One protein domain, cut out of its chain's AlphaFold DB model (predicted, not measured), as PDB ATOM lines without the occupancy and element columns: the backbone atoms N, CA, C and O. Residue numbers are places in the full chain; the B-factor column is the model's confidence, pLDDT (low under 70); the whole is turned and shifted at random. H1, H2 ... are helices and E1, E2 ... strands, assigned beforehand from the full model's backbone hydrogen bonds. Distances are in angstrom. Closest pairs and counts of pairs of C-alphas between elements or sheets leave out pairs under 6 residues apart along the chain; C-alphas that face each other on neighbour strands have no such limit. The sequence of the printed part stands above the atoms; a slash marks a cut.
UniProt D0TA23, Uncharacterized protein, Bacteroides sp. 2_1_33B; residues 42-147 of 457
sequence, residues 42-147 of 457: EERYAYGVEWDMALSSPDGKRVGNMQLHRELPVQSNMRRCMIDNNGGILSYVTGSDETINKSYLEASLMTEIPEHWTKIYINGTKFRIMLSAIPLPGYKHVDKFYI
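This is residues 42 to 147 of the 457 residues of an uncharacterized protein of Bacteroides sp. 2_1_33B (UniProt D0TA23). Two strongly twisted antiparallel sheets sit end to end in an elongated shape, joined by two strand runs that pass from one sheet to the other, E5 into E6 and E8 into E9. The larger sheet, in the order E2 - E1 - E7 - E6 - E8, has the short helices H1 and H2 at it; the smaller, in the order E4 - E3 - E5 - E9, makes the other end, with the long loop of residues 93 to 106. The printed part has 106 residues, with two named helices and nine named strands in the order H1 E1 E2 H2 E3 E4 E5 E6 E7 E8 E9, and its class is mostly strand. It is loose, with a radius of gyration of the C-alphas of 17.7 A, and spans 53 by 30 by 24 A.

In the larger sheet, E6, residues 116 to 123, is the longest strand at 23.4 A; E7, residues 126 to 132, measures 20.2 A and E1, residues 46 to 52, 19.7 A. E2 is residues 61 to 64 and E8 residues 140 to 142. In the smaller sheet, E5, residues 107 to 113, measures 17.5 A and E3, residues 79 to 84, 15.6 A; E4 is residues 89 to 92 and E9 residues 145 to 147. H1, residues 42 to 45, begins at C-alpha 42 (53.520, -9.620, -14.594), and H2 is residues 66 to 71. E9 ends at C-alpha 147 (31.297, -21.751, -1.658).

In the larger sheet E6 and E7 form a hairpin, with N 121 and O 128 2.9 A apart. E7 pairs with E1 through N 49 and O 129, 3.0 A, and E1 forms a hairpin with E2, with N 50 and O 61 at 2.8 A. Edge strand E8 pairs with E6 through N 118 and O 140, 2.8 A. H2 is on this sheet at a height of 7.9 A, over E1, and stands up from it at 48 degrees; the closest C-alphas of H2 and E1 are those of Leu 68 and Tyr 47, 6.1 A. H1 only grazes the sheet with residues 42 to 45. E5 runs on into E6 at 43 degrees, and E8 into E9 at 56 degrees, each across a break of 2 residues. In the smaller sheet E5 pairs with E3, N 81 and O 110 at 2.8 A, and with E9, N 111 and O 147 at 2.7 A. E3 and E4 form a hairpin, with N 82 and O 91 at 2.8 A. Every O i to N i+4 pair of H2 is within hydrogen-bond range; H1 is too short for such a pair.

The C-alphas of Asn 101 and Gly 124, the two farthest apart, are 54.1 A apart. The printed part has no cut. The link from E4 to E5 is long, with 14 residues. Mean pLDDT of the printed part is 92.6; residues 95 to 101 are under 70.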
ATOM      1  N   GLU A  42      54.721 -10.034 -15.326       87.31
ATOM      2  CA  GLU A  42      53.520  -9.620 -14.594       87.31
ATOM      3  C   GLU A  42      52.548  -8.857 -15.507       87.31
ATOM      4  O   GLU A  42      51.347  -9.108 -15.470       87.31
ATOM      5  N   GLU A  43      53.049  -7.978 -16.376       85.88
ATOM      6  CA  GLU A  43      52.211  -7.194 -17.293       85.88
ATOM      7  C   GLU A  43      51.557  -8.051 -18.383       85.88
ATOM      8  O   GLU A  43      50.530  -7.661 -18.935       85.88
ATOM      9  N   ARG A  44      52.120  -9.228 -18.681       89.88
ATOM     10  CA  ARG A  44      51.563 -10.184 -19.649       89.88
ATOM     11  C   ARG A  44      50.548 -11.134 -19.030       89.88
ATOM     12  O   ARG A  44      49.534 -11.406 -19.670       89.88
ATOM     13  N   TYR A  45      50.809 -11.636 -17.825       94.75
ATOM     14  CA  TYR A  45      50.054 -12.758 -17.248       94.75
ATOM     15  C   TYR A  45      49.208 -12.403 -16.024       94.75
ATOM     16  O   TYR A  45      48.430 -13.241 -15.572       94.75
ATOM     17  N   ALA A  46      49.307 -11.176 -15.512       97.44
ATOM     18  CA  ALA A  46      48.488 -10.711 -14.404       97.44
ATOM     19  C   ALA A  46      47.636  -9.496 -14.780       97.44
ATOM     20  O   ALA A  46      47.962  -8.693 -15.656       97.44
ATOM     21  N   TYR A  47      46.529  -9.346 -14.067       98.56
ATOM     22  CA  TYR A  47      45.612  -8.220 -14.183       98.56
ATOM     23  C   TYR A  47      45.090  -7.856 -12.800       98.56
ATOM     24  O   TYR A  47      44.918  -8.711 -11.936       98.56
ATOM     25  N   GLY A  48      44.873  -6.571 -12.564       98.38
ATOM     26  CA  GLY A  48      44.522  -6.094 -11.236       98.38
ATOM     27  C   GLY A  48      43.962  -4.690 -11.232       98.38
ATOM     28  O   GLY A  48      43.714  -4.095 -12.284       98.38
ATOM     29  N   VAL A  49      43.753  -4.147 -10.044       98.69
ATOM     30  CA  VAL A  49      43.200  -2.803  -9.867       98.69
ATOM     31  C   VAL A  49      43.993  -2.080  -8.783       98.69
ATOM     32  O   VAL A  49      44.354  -2.680  -7.773       98.69
ATOM     33  N   GLU A  50      44.299  -0.808  -9.033       98.50
ATOM     34  CA  GLU A  50      44.977   0.109  -8.117       98.50
ATOM     35  C   GLU A  50      43.997   1.157  -7.591       98.50
ATOM     36  O   GLU A  50      43.274   1.787  -8.361       98.50
ATOM     37  N   TRP A  51      44.038   1.396  -6.287       98.38
ATOM     38  CA  TRP A  51      43.325   2.475  -5.617       98.38
ATOM     39  C   TRP A  51      44.318   3.415  -4.945       98.38
ATOM     40  O   TRP A  51      45.368   2.990  -4.461       98.38
ATOM     41  N   ASP A  52      43.966   4.697  -4.885       96.50
ATOM     42  CA  ASP A  52      44.727   5.716  -4.168       96.50
ATOM     43  C   ASP A  52      43.912   6.213  -2.974       96.50
ATOM     44  O   ASP A  52      42.912   6.905  -3.140       96.50
ATOM     45  N   MET A  53      44.348   5.876  -1.761       91.81
ATOM     46  CA  MET A  53      43.678   6.259  -0.515       91.81
ATOM     47  C   MET A  53      43.764   7.764  -0.220       91.81
ATOM     48  O   MET A  53      43.121   8.235   0.719       91.81
ATOM     49  N   ALA A  54      44.548   8.534  -0.985       94.00
ATOM     50  CA  ALA A  54      44.475   9.993  -0.949       94.00
ATOM     51  C   ALA A  54      43.194  10.522  -1.619       94.00
ATOM     52  O   ALA A  54      42.765  11.639  -1.330       94.00
ATOM     53  N   LEU A  55      42.570   9.722  -2.488       93.56
ATOM     54  CA  LEU A  55      41.313  10.040  -3.149       93.56
ATOM     55  C   LEU A  55      40.151   9.431  -2.363       93.56
ATOM     56  O   LEU A  55      40.137   8.242  -2.057       93.56
ATOM     57  N   SER A  56      39.128  10.235  -2.083       96.75
ATOM     58  CA  SER A  56      37.878   9.781  -1.460       96.75
ATOM     59  C   SER A  56      36.981   9.039  -2.459       96.75
ATOM     60  O   SER A  56      35.804   9.359  -2.589       96.75
ATOM     61  N   SER A  57      37.535   8.075  -3.197       97.62
ATOM     62  CA  SER A  57      36.862   7.349  -4.278       97.62
ATOM     63  C   SER A  57      36.895   5.839  -4.027       97.62
ATOM     64  O   SER A  57      37.949   5.321  -3.653       97.62
ATOM     65  N   PRO A  58      35.784   5.118  -4.262       97.94
ATOM     66  CA  PRO A  58      35.785   3.658  -4.288       97.94
ATOM     67  C   PRO A  58      36.303   3.078  -5.606       97.94
ATOM     68  O   PRO A  58      36.582   1.881  -5.684       97.94
ATOM     69  N   ASP A  59      36.398   3.892  -6.654       98.12
ATOM     70  CA  ASP A  59      36.750   3.428  -7.991       98.12
ATOM     71  C   ASP A  59      38.251   3.343  -8.175       98.12
ATOM     72  O   ASP A  59      38.993   4.286  -7.883       98.12
ATOM     73  N   GLY A  60      38.674   2.188  -8.673       97.81
ATOM     74  CA  GLY A  60      40.065   1.867  -8.905       97.81
ATOM     75  C   GLY A  60      40.435   1.972 -10.376       97.81
ATOM     76  O   GLY A  60      39.613   1.844 -11.285       97.81
ATOM     77  N   LYS A  61      41.722   2.174 -10.622       97.94
ATOM     78  CA  LYS A  61      42.313   2.147 -11.953       97.94
ATOM     79  C   LYS A  61      42.746   0.721 -12.280       97.94
ATOM     80  O   LYS A  61      43.587   0.156 -11.586       97.94
ATOM     81  N   ARG A  62      42.227   0.148 -13.367       98.00
ATOM     82  CA  ARG A  62      42.703  -1.147 -13.884       98.00
ATOM     83  C   ARG A  62      44.186  -1.066 -14.260       98.00
ATOM     84  O   ARG A  62      44.626  -0.097 -14.878       98.00
ATOM     85  N   VAL A  63      44.942  -2.095 -13.893       96.56
ATOM     86  CA  VAL A  63      46.385  -2.246 -14.135       96.56
ATOM     87  C   VAL A  63      46.707  -3.675 -14.598       96.56
ATOM     88  O   VAL A  63      45.875  -4.578 -14.471       96.56
ATOM     89  N   GLY A  64      47.910  -3.880 -15.141       95.25
ATOM     90  CA  GLY A  64      48.327  -5.149 -15.750       95.25
ATOM     91  C   GLY A  64      47.755  -5.339 -17.155       95.25
ATOM     92  O   GLY A  64      47.506  -4.367 -17.872       95.25
ATOM     93  N   ASN A  65      47.523  -6.591 -17.546       96.31
ATOM     94  CA  ASN A  65      47.052  -6.922 -18.883       96.31
ATOM     95  C   ASN A  65      45.563  -6.571 -19.073       96.31
ATOM     96  O   ASN A  65      44.669  -7.182 -18.483       96.31
ATOM     97  N   MET A  66      45.275  -5.611 -19.956       95.81
ATOM     98  CA  MET A  66      43.901  -5.192 -20.256       95.81
ATOM     99  C   MET A  66      43.093  -6.245 -21.022       95.81
ATOM    100  O   MET A  66      41.871  -6.262 -20.905       95.81
ATOM    101  N   GLN A  67      43.729  -7.134 -21.791       96.38
ATOM    102  CA  GLN A  67      43.029  -8.257 -22.420       96.38
ATOM    103  C   GLN A  67      42.513  -9.234 -21.359       96.38
ATOM    104  O   GLN A  67      41.340  -9.601 -21.393       96.38
ATOM    105  N   LEU A  68      43.333  -9.553 -20.353       97.81
ATOM    106  CA  LEU A  68      42.907 -10.409 -19.243       97.81
ATOM    107  C   LEU A  68      41.800  -9.759 -18.397       97.81
ATOM    108  O   LEU A  68      40.943 -10.469 -17.890       97.81
ATOM    109  N   HIS A  69      41.731  -8.426 -18.300       97.12
ATOM    110  CA  HIS A  69      40.572  -7.743 -17.693       97.12
ATOM    111  C   HIS A  69      39.266  -7.910 -18.484       97.12
ATOM    112  O   HIS A  69      38.190  -7.836 -17.892       97.12
ATOM    113  N   ARG A  70      39.328  -8.118 -19.806       96.81
ATOM    114  CA  ARG A  70      38.135  -8.408 -20.625       96.81
ATOM    115  C   ARG A  70      37.708  -9.865 -20.481       96.81
ATOM    116  O   ARG A  70      36.520 -10.151 -20.370       96.81
ATOM    117  N   GLU A  71      38.682 -10.771 -20.479       97.31
ATOM    118  CA  GLU A  71      38.467 -12.224 -20.452       97.31
ATOM    119  C   GLU A  71      38.204 -12.767 -19.039       97.31
ATOM    120  O   GLU A  71      37.491 -13.759 -18.876       97.31
ATOM    121  N   LEU A  72      38.750 -12.097 -18.019       98.19
ATOM    122  CA  LEU A  72      38.680 -12.439 -16.598       98.19
ATOM    123  C   LEU A  72      39.020 -13.918 -16.345       98.19
ATOM    124  O   LEU A  72      38.165 -14.651 -15.857       98.19
ATOM    125  N   PRO A  73      40.235 -14.396 -16.680       97.94
ATOM    126  CA  PRO A  73      40.567 -15.827 -16.709       97.94
ATOM    127  C   PRO A  73      40.413 -16.548 -15.359       97.94
ATOM    128  O   PRO A  73      40.216 -17.761 -15.341       97.94
ATOM    129  N   VAL A  74      40.467 -15.828 -14.232       98.56
ATOM    130  CA  VAL A  74      40.110 -16.391 -12.921       98.56
ATOM    131  C   VAL A  74      38.590 -16.389 -12.757       98.56
ATOM    132  O   VAL A  74      37.972 -17.444 -12.656       98.56
ATOM    133  N   GLN A  75      37.942 -15.223 -12.792       98.31
ATOM    134  CA  GLN A  75      36.511 -15.126 -12.495       98.31
ATOM    135  C   GLN A  75      35.616 -15.877 -13.504       98.31
ATOM    136  O   GLN A  75      34.539 -16.348 -13.139       98.31
ATOM    137  N   SER A  76      36.016 -16.017 -14.771       96.88
ATOM    138  CA  SER A  76      35.271 -16.748 -15.815       96.88
ATOM    139  C   SER A  76      35.202 -18.258 -15.568       96.88
ATOM    140  O   SER A  76      34.307 -18.931 -16.084       96.88
ATOM    141  N   ASN A  77      36.088 -18.778 -14.715       96.62
ATOM    142  CA  ASN A  77      36.093 -20.169 -14.279       96.62
ATOM    143  C   ASN A  77      35.297 -20.420 -12.992       96.62
ATOM    144  O   ASN A  77      35.140 -21.578 -12.615       96.62
ATOM    145  N   MET A  78      34.710 -19.388 -12.372       97.69
ATOM    146  CA  MET A  78      33.720 -19.592 -11.314       97.69
ATOM    147  C   MET A  78      32.465 -20.246 -11.889       97.69
ATOM    148  O   MET A  78      31.796 -19.682 -12.763       97.69
ATOM    149  N   ARG A  79      32.150 -21.457 -11.430       93.81
ATOM    150  CA  ARG A  79      31.083 -22.282 -12.012       93.81
ATOM    151  C   ARG A  79      30.306 -23.004 -10.932       93.81
ATOM    152  O   ARG A  79      30.884 -23.591 -10.021       93.81
ATOM    153  N   ARG A  80      28.984 -23.009 -11.061       93.56
ATOM    154  CA  ARG A  80      28.114 -23.819 -10.217       93.56
ATOM    155  C   ARG A  80      28.301 -25.298 -10.534       93.56
ATOM    156  O   ARG A  80      28.354 -25.700 -11.698       93.56
ATOM    157  N   CYS A  81      28.349 -26.109  -9.494       93.25
ATOM    158  CA  CYS A  81      28.520 -27.547  -9.580       93.25
ATOM    159  C   CYS A  81      27.802 -28.258  -8.434       93.25
ATOM    160  O   CYS A  81      27.692 -27.743  -7.321       93.25
ATOM    161  N   MET A  82      27.341 -29.471  -8.708       91.88
ATOM    162  CA  MET A  82      26.934 -30.418  -7.684       91.88
ATOM    163  C   MET A  82      28.158 -31.242  -7.292       91.88
ATOM    164  O   MET A  82      28.763 -31.879  -8.157       91.88
ATOM    165  N   ILE A  83      28.515 -31.243  -6.012       93.69
ATOM    166  CA  ILE A  83      29.620 -32.056  -5.490       93.69
ATOM    167  C   ILE A  83      29.093 -33.058  -4.473       93.69
ATOM    168  O   ILE A  83      28.176 -32.738  -3.716       93.69
ATOM    169  N   ASP A  84      29.646 -34.268  -4.467       93.69
ATOM    170  CA  ASP A  84      29.371 -35.245  -3.418       93.69
ATOM    171  C   ASP A  84      30.138 -34.911  -2.127       93.69
ATOM    172  O   ASP A  84      31.053 -34.087  -2.126       93.69
ATOM    173  N   ASN A  85      29.795 -35.563  -1.015       93.88
ATOM    174  CA  ASN A  85      30.486 -35.379   0.268       93.88
ATOM    175  C   ASN A  85      31.981 -35.754   0.241       93.88
ATOM    176  O   ASN A  85      32.737 -35.340   1.116       93.88
ATOM    177  N   ASN A  86      32.428 -36.508  -0.762       92.62
ATOM    178  CA  ASN A  86      33.837 -36.810  -0.987       92.62
ATOM    179  C   ASN A  86      34.532 -35.705  -1.817       92.62
ATOM    180  O   ASN A  86      35.739 -35.756  -2.030       92.62
ATOM    181  N   GLY A  87      33.825 -34.682  -2.291       92.06
ATOM    182  CA  GLY A  87      34.387 -33.642  -3.151       92.06
ATOM    183  C   GLY A  87      34.509 -34.038  -4.622       92.06
ATOM    184  O   GLY A  87      35.168 -33.334  -5.388       92.06
ATOM    185  N   GLY A  88      33.907 -35.156  -5.027       93.25
ATOM    186  CA  GLY A  88      33.742 -35.525  -6.425       93.25
ATOM    187  C   GLY A  88      32.713 -34.618  -7.095       93.25
ATOM    188  O   GLY A  88      31.595 -34.467  -6.603       93.25
ATOM    189  N   ILE A  89      33.076 -34.009  -8.224       93.25
ATOM    190  CA  ILE A  89      32.139 -33.220  -9.030       93.25
ATOM    191  C   ILE A  89      31.198 -34.187  -9.748       93.25
ATOM    192  O   ILE A  89      31.623 -34.956 -10.608       93.25
ATOM    193  N   LEU A  90      29.915 -34.137  -9.400       91.50
ATOM    194  CA  LEU A  90      28.872 -34.962 -10.009       91.50
ATOM    195  C   LEU A  90      28.381 -34.357 -11.325       91.50
ATOM    196  O   LEU A  90      28.130 -35.077 -12.290       91.50
ATOM    197  N   SER A  91      28.228 -33.032 -11.363       90.81
ATOM    198  CA  SER A  91      27.843 -32.288 -12.563       90.81
ATOM    199  C   SER A  91      28.134 -30.794 -12.417       90.81
ATOM    200  O   SER A  91      28.135 -30.251 -11.313       90.81
ATOM    201  N   TYR A  92      28.335 -30.110 -13.545       91.12
ATOM    202  CA  TYR A  92      28.286 -28.649 -13.612       91.12
ATOM    203  C   TYR A  92      26.855 -28.189 -13.915       91.12
ATOM    204  O   TYR A  92      26.166 -28.794 -14.736       91.12
ATOM    205  N   VAL A  93      26.411 -27.118 -13.256       85.81
ATOM    206  CA  VAL A  93      25.048 -26.578 -13.360       85.81
ATOM    207  C   VAL A  93      25.108 -25.255 -14.116       85.81
ATOM    208  O   VAL A  93      25.614 -24.263 -13.603       85.81
ATOM    209  N   THR A  94      24.623 -25.233 -15.356       70.25
ATOM    210  CA  THR A  94      24.769 -24.073 -16.254       70.25
ATOM    211  C   THR A  94      23.501 -23.225 -16.397       70.25
ATOM    212  O   THR A  94      23.605 -22.090 -16.855       70.25
ATOM    213  N   GLY A  95      22.331 -23.726 -15.978       66.38
ATOM    214  CA  GLY A  95      21.031 -23.045 -16.089       66.38
ATOM    215  C   GLY A  95      20.308 -22.793 -14.756       66.38
ATOM    216  O   GLY A  95      20.893 -22.915 -13.674       66.38
ATOM    217  N   SER A  96      19.019 -22.443 -14.846       63.06
ATOM    218  CA  SER A  96      18.094 -22.329 -13.701       63.06
ATOM    219  C   SER A  96      17.825 -23.670 -13.027       63.06
ATOM    220  O   SER A  96      17.584 -23.719 -11.821       63.06
ATOM    221  N   ASP A  97      17.863 -24.738 -13.821       59.47
ATOM    222  CA  ASP A  97      17.369 -26.045 -13.428       59.47
ATOM    223  C   ASP A  97      18.423 -26.781 -12.612       59.47
ATOM    224  O   ASP A  97      19.401 -27.339 -13.111       59.47
ATOM    225  N   GLU A  98      18.199 -26.780 -11.304       62.69
ATOM    226  CA  GLU A  98      18.846 -27.698 -10.384       62.69
ATOM    227  C   GLU A  98      18.180 -29.067 -10.523       62.69
ATOM    228  O   GLU A  98      17.359 -29.442  -9.684       62.69
ATOM    229  N   THR A  99      18.479 -29.833 -11.573       56.38
ATOM    230  CA  THR A  99      18.020 -31.229 -11.635       56.38
ATOM    231  C   THR A  99      18.772 -32.032 -10.571       56.38
ATOM    232  O   THR A  99      19.809 -32.649 -10.813       56.38
ATOM    233  N   ILE A 100      18.282 -31.950  -9.333       60.00
ATOM    234  CA  ILE A 100      18.837 -32.610  -8.158       60.00
ATOM    235  C   ILE A 100      18.361 -34.059  -8.182       60.00
ATOM    236  O   ILE A 100      17.384 -34.427  -7.541       60.00
ATOM    237  N   ASN A 101      19.073 -34.900  -8.927       65.12
ATOM    238  CA  ASN A 101      18.830 -36.346  -8.953       65.12
ATOM    239  C   ASN A 101      19.591 -37.087  -7.837       65.12
ATOM    240  O   ASN A 101      19.841 -38.288  -7.936       65.12
ATOM    241  N   LYS A 102      20.023 -36.365  -6.795       77.50
ATOM    242  CA  LYS A 102      20.836 -36.881  -5.691       77.50
ATOM    243  C   LYS A 102      20.328 -36.367  -4.358       77.50
ATOM    244  O   LYS A 102      19.858 -35.241  -4.257       77.50
ATOM    245  N   SER A 103      20.427 -37.199  -3.330       85.00
ATOM    246  CA  SER A 103      19.997 -36.810  -1.992       85.00
ATOM    247  C   SER A 103      20.818 -35.624  -1.476       85.00
ATOM    248  O   SER A 103      22.035 -35.575  -1.662       85.00
ATOM    249  N   TYR A 104      20.177 -34.704  -0.748       85.88
ATOM    250  CA  TYR A 104      20.854 -33.631  -0.001       85.88
ATOM    251  C   TYR A 104      21.840 -34.161   1.047       85.88
ATOM    252  O   TYR A 104      22.713 -33.421   1.517       85.88
ATOM    253  N   LEU A 105      21.683 -35.437   1.414       88.62
ATOM    254  CA  LEU A 105      22.595 -36.153   2.288       88.62
ATOM    255  C   LEU A 105      23.921 -36.481   1.610       88.62
ATOM    256  O   LEU A 105      24.937 -36.554   2.288       88.62
ATOM    257  N   GLU A 106      23.913 -36.669   0.294       89.31
ATOM    258  CA  GLU A 106      25.059 -37.162  -0.470       89.31
ATOM    259  C   GLU A 106      25.767 -36.056  -1.243       89.31
ATOM    260  O   GLU A 106      26.954 -36.189  -1.532       89.31
ATOM    261  N   ALA A 107      25.045 -34.988  -1.587       91.19
ATOM    262  CA  ALA A 107      25.551 -33.928  -2.440       91.19
ATOM    263  C   ALA A 107      25.206 -32.527  -1.924       91.19
ATOM    264  O   ALA A 107      24.315 -32.341  -1.089       91.19
ATOM    265  N   SER A 108      25.917 -31.535  -2.456       93.06
ATOM    266  CA  SER A 108      25.704 -30.108  -2.217       93.06
ATOM    267  C   SER A 108      25.831 -29.328  -3.516       93.06
ATOM    268  O   SER A 108      26.713 -29.604  -4.331       93.06
ATOM    269  N   LEU A 109      24.981 -28.314  -3.680       92.25
ATOM    270  CA  LEU A 109      25.130 -27.343  -4.753       92.25
ATOM    271  C   LEU A 109      26.086 -26.239  -4.304       92.25
ATOM    272  O   LEU A 109      25.852 -25.549  -3.307       92.25
ATOM    273  N   MET A 110      27.158 -26.072  -5.058       96.00
ATOM    274  CA  MET A 110      28.239 -25.159  -4.741       96.00
ATOM    275  C   MET A 110      28.629 -24.351  -5.971       96.00
ATOM    276  O   MET A 110      28.242 -24.664  -7.093       96.00
ATOM    277  N   THR A 111      29.441 -23.335  -5.746       97.25
ATOM    278  CA  THR A 111      30.150 -22.568  -6.754       97.25
ATOM    279  C   THR A 111      31.634 -22.817  -6.546       97.25
ATOM    280  O   THR A 111      32.172 -22.528  -5.475       97.25
ATOM    281  N   GLU A 112      32.273 -23.388  -7.559       98.19
ATOM    282  CA  GLU A 112      33.719 -23.564  -7.622       98.19
ATOM    283  C   GLU A 112      34.388 -22.189  -7.689       98.19
ATOM    284  O   GLU A 112      34.071 -21.379  -8.561       98.19
ATOM    285  N   ILE A 113      35.300 -21.929  -6.756       98.62
ATOM    286  CA  ILE A 113      36.249 -20.824  -6.817       98.62
ATOM    287  C   ILE A 113      37.542 -21.411  -7.385       98.62
ATOM    288  O   ILE A 113      38.140 -22.270  -6.732       98.62
ATOM    289  N   PRO A 114      37.951 -21.018  -8.602       98.00
ATOM    290  CA  PRO A 114      39.080 -21.643  -9.269       98.00
ATOM    291  C   PRO A 114      40.384 -21.350  -8.531       98.00
ATOM    292  O   PRO A 114      40.530 -20.305  -7.897       98.00
ATOM    293  N   GLU A 115      41.335 -22.268  -8.664       98.12
ATOM    294  CA  GLU A 115      42.717 -22.029  -8.258       98.12
ATOM    295  C   GLU A 115      43.260 -20.783  -8.964       98.12
ATOM    296  O   GLU A 115      43.026 -20.582 -10.162       98.12
ATOM    297  N   HIS A 116      43.955 -19.931  -8.218       98.62
ATOM    298  CA  HIS A 116      44.570 -18.727  -8.758       98.62
ATOM    299  C   HIS A 116      45.686 -18.214  -7.851       98.62
ATOM    300  O   HIS A 116      45.958 -18.753  -6.782       98.62
ATOM    301  N   TRP A 117      46.347 -17.151  -8.291       98.31
ATOM    302  CA  TRP A 117      47.441 -16.512  -7.579       98.31
ATOM    303  C   TRP A 117      47.130 -15.039  -7.374       98.31
ATOM    304  O   TRP A 117      46.650 -14.367  -8.290       98.31
ATOM    305  N   THR A 118      47.426 -14.523  -6.185       97.75
ATOM    306  CA  THR A 118      47.169 -13.128  -5.815       97.75
ATOM    307  C   THR A 118      48.430 -12.443  -5.316       97.75
ATOM    308  O   THR A 118      49.297 -13.063  -4.702       97.75
ATOM    309  N   LYS A 119      48.551 -11.142  -5.572       96.81
ATOM    310  CA  LYS A 119      49.624 -10.328  -4.999       96.81
ATOM    311  C   LYS A 119      49.130  -8.933  -4.690       96.81
ATOM    312  O   LYS A 119      48.447  -8.320  -5.508       96.81
ATOM    313  N   ILE A 120      49.513  -8.430  -3.525       96.56
ATOM    314  CA  ILE A 120      49.153  -7.093  -3.066       96.56
ATOM    315  C   ILE A 120      50.402  -6.236  -2.999       96.56
ATOM    316  O   ILE A 120      51.454  -6.659  -2.529       96.56
ATOM    317  N   TYR A 121      50.262  -5.013  -3.486       95.25
ATOM    318  CA  TYR A 121      51.275  -3.979  -3.413       95.25
ATOM    319  C   TYR A 121      50.721  -2.823  -2.597       95.25
ATOM    320  O   TYR A 121      49.584  -2.411  -2.824       95.25
ATOM    321  N   ILE A 122      51.532  -2.277  -1.696       95.00
ATOM    322  CA  ILE A 122      51.207  -1.082  -0.918       95.00
ATOM    323  C   ILE A 122      52.375  -0.109  -1.079       95.00
ATOM    324  O   ILE A 122      53.477  -0.375  -0.611       95.00
ATOM    325  N   ASN A 123      52.127   1.012  -1.753       93.00
ATOM    326  CA  ASN A 123      53.121   2.031  -2.080       93.00
ATOM    327  C   ASN A 123      52.602   3.404  -1.635       93.00
ATOM    328  O   ASN A 123      51.877   4.084  -2.365       93.00
ATOM    329  N   GLY A 124      52.969   3.820  -0.422       92.56
ATOM    330  CA  GLY A 124      52.479   5.071   0.159       92.56
ATOM    331  C   GLY A 124      50.961   5.038   0.356       92.56
ATOM    332  O   GLY A 124      50.450   4.208   1.102       92.56
ATOM    333  N   THR A 125      50.233   5.941  -0.305       93.44
ATOM    334  CA  THR A 125      48.760   5.997  -0.249       93.44
ATOM    335  C   THR A 125      48.083   5.026  -1.206       93.44
ATOM    336  O   THR A 125      46.873   4.837  -1.122       93.44
ATOM    337  N   LYS A 126      48.834   4.404  -2.114       96.44
ATOM    338  CA  LYS A 126      48.281   3.516  -3.128       96.44
ATOM    339  C   LYS A 126      48.382   2.070  -2.705       96.44
ATOM    340  O   LYS A 126      49.407   1.646  -2.173       96.44
ATOM    341  N   PHE A 127      47.356   1.301  -3.028       97.31
ATOM    342  CA  PHE A 127      47.444  -0.147  -3.005       97.31
ATOM    343  C   PHE A 127      46.873  -0.722  -4.293       97.31
ATOM    344  O   PHE A 127      45.966  -0.152  -4.896       97.31
ATOM    345  N   ARG A 128      47.400  -1.864  -4.720       96.50
ATOM    346  CA  ARG A 128      46.825  -2.633  -5.824       96.50
ATOM    347  C   ARG A 128      46.820  -4.108  -5.487       96.50
ATOM    348  O   ARG A 128      47.772  -4.597  -4.879       96.50
ATOM    349  N   ILE A 129      45.777  -4.803  -5.919       98.12
ATOM    350  CA  ILE A 129      45.744  -6.263  -5.940       98.12
ATOM    351  C   ILE A 129      45.814  -6.740  -7.386       98.12
ATOM    352  O   ILE A 129      45.160  -6.180  -8.268       98.12
ATOM    353  N   MET A 130      46.628  -7.761  -7.616       98.06
ATOM    354  CA  MET A 130      46.809  -8.421  -8.899       98.06
ATOM    355  C   MET A 130      46.367  -9.877  -8.790       98.06
ATOM    356  O   MET A 130      46.634 -10.525  -7.777       98.06
ATOM    357  N   LEU A 131      45.734 -10.383  -9.844       98.56
ATOM    358  CA  LEU A 131      45.342 -11.777 -10.019       98.56
ATOM    359  C   LEU A 131      46.112 -12.390 -11.187       98.56
ATOM    360  O   LEU A 131      46.365 -11.723 -12.192       98.56
ATOM    361  N   SER A 132      46.417 -13.677 -11.074       98.12
ATOM    362  CA  SER A 132      46.971 -14.497 -12.147       98.12
ATOM    363  C   SER A 132      46.337 -15.886 -12.127       98.12
ATOM    364  O   SER A 132      46.085 -16.445 -11.061       98.12
ATOM    365  N   ALA A 133      46.092 -16.447 -13.311       97.75
ATOM    366  CA  ALA A 133      45.625 -17.828 -13.477       97.75
ATOM    367  C   ALA A 133      46.779 -18.850 -13.519       97.75
ATOM    368  O   ALA A 133      46.534 -20.046 -13.625       97.75
ATOM    369  N   ILE A 134      48.029 -18.379 -13.466       95.25
ATOM    370  CA  ILE A 134      49.246 -19.199 -13.424       95.25
ATOM    371  C   ILE A 134      50.151 -18.749 -12.267       95.25
ATOM    372  O   ILE A 134      50.071 -17.581 -11.859       95.25
ATOM    373  N   PRO A 135      51.037 -19.616 -11.747       95.81
ATOM    374  CA  PRO A 135      51.993 -19.214 -10.724       95.81
ATOM    375  C   PRO A 135      52.920 -18.114 -11.245       95.81
ATOM    376  O   PRO A 135      53.499 -18.231 -12.325       95.81
ATOM    377  N   LEU A 136      53.066 -17.049 -10.454       93.38
ATOM    378  CA  LEU A 136      53.942 -15.918 -10.743       93.38
ATOM    379  C   LEU A 136      54.793 -15.543  -9.519       93.38
ATOM    380  O   LEU A 136      54.429 -15.844  -8.379       93.38
ATOM    381  N   PRO A 137      55.917 -14.841  -9.720       89.94
ATOM    382  CA  PRO A 137      56.900 -14.626  -8.663       89.94
ATOM    383  C   PRO A 137      56.388 -13.695  -7.563       89.94
ATOM    384  O   PRO A 137      55.984 -12.549  -7.800       89.94
ATOM    385  N   GLY A 138      56.429 -14.192  -6.328       91.12
ATOM    386  CA  GLY A 138      55.921 -13.481  -5.156       91.12
ATOM    387  C   GLY A 138      54.397 -13.354  -5.112       91.12
ATOM    388  O   GLY A 138      53.900 -12.576  -4.303       91.12
ATOM    389  N   TYR A 139      53.659 -14.063  -5.974       96.06
ATOM    390  CA  TYR A 139      52.218 -14.214  -5.813       96.06
ATOM    391  C   TYR A 139      51.930 -15.359  -4.844       96.06
ATOM    392  O   TYR A 139      52.546 -16.423  -4.915       96.06
ATOM    393  N   LYS A 140      50.953 -15.147  -3.968       96.56
ATOM    394  CA  LYS A 140      50.415 -16.164  -3.070       96.56
ATOM    395  C   LYS A 140      49.413 -17.021  -3.819       96.56
ATOM    396  O   LYS A 140      48.541 -16.501  -4.513       96.56
ATOM    397  N   HIS A 141      49.569 -18.328  -3.691       97.06
ATOM    398  CA  HIS A 141      48.643 -19.312  -4.231       97.06
ATOM    399  C   HIS A 141      47.348 -19.309  -3.412       97.06
ATOM    400  O   HIS A 141      47.378 -19.138  -2.196       97.06
ATOM    401  N   VAL A 142      46.223 -19.431  -4.106       97.56
ATOM    402  CA  VAL A 142      44.893 -19.632  -3.541       97.56
ATOM    403  C   VAL A 142      44.384 -20.940  -4.118       97.56
ATOM    404  O   VAL A 142      44.094 -21.021  -5.318       97.56
ATOM    405  N   ASP A 143      44.290 -21.954  -3.265       97.44
ATOM    406  CA  ASP A 143      43.769 -23.261  -3.632       97.44
ATOM    407  C   ASP A 143      42.358 -23.169  -4.207       97.44
ATOM    408  O   ASP A 143      41.567 -22.279  -3.890       97.44
ATOM    409  N   LYS A 144      42.009 -24.131  -5.059       97.81
ATOM    410  CA  LYS A 144      40.622 -24.296  -5.490       97.81
ATOM    411  C   LYS A 144      39.764 -24.723  -4.299       97.81
ATOM    412  O   LYS A 144      40.017 -25.764  -3.695       97.81
ATOM    413  N   PHE A 145      38.670 -24.012  -4.058       98.56
ATOM    414  CA  PHE A 145      37.675 -24.362  -3.042       98.56
ATOM    415  C   PHE A 145      36.260 -24.073  -3.543       98.56
ATOM    416  O   PHE A 145      36.058 -23.634  -4.672       98.56
ATOM    417  N   TYR A 146      35.255 -24.350  -2.717       98.69
ATOM    418  CA  TYR A 146      33.857 -24.207  -3.106       98.69
ATOM    419  C   TYR A 146      33.073 -23.441  -2.049       98.69
ATOM    420  O   TYR A 146      33.153 -23.759  -0.864       98.69
ATOM    421  N   ILE A 147      32.263 -22.479  -2.490       98.75
ATOM    422  CA  ILE A 147      31.297 -21.751  -1.658       98.75
ATOM    423  C   ILE A 147      29.900 -22.173  -2.098       98.75
ATOM    424  O   ILE A 147      29.611 -22.195  -3.287       98.75
TER     425      ILE A 147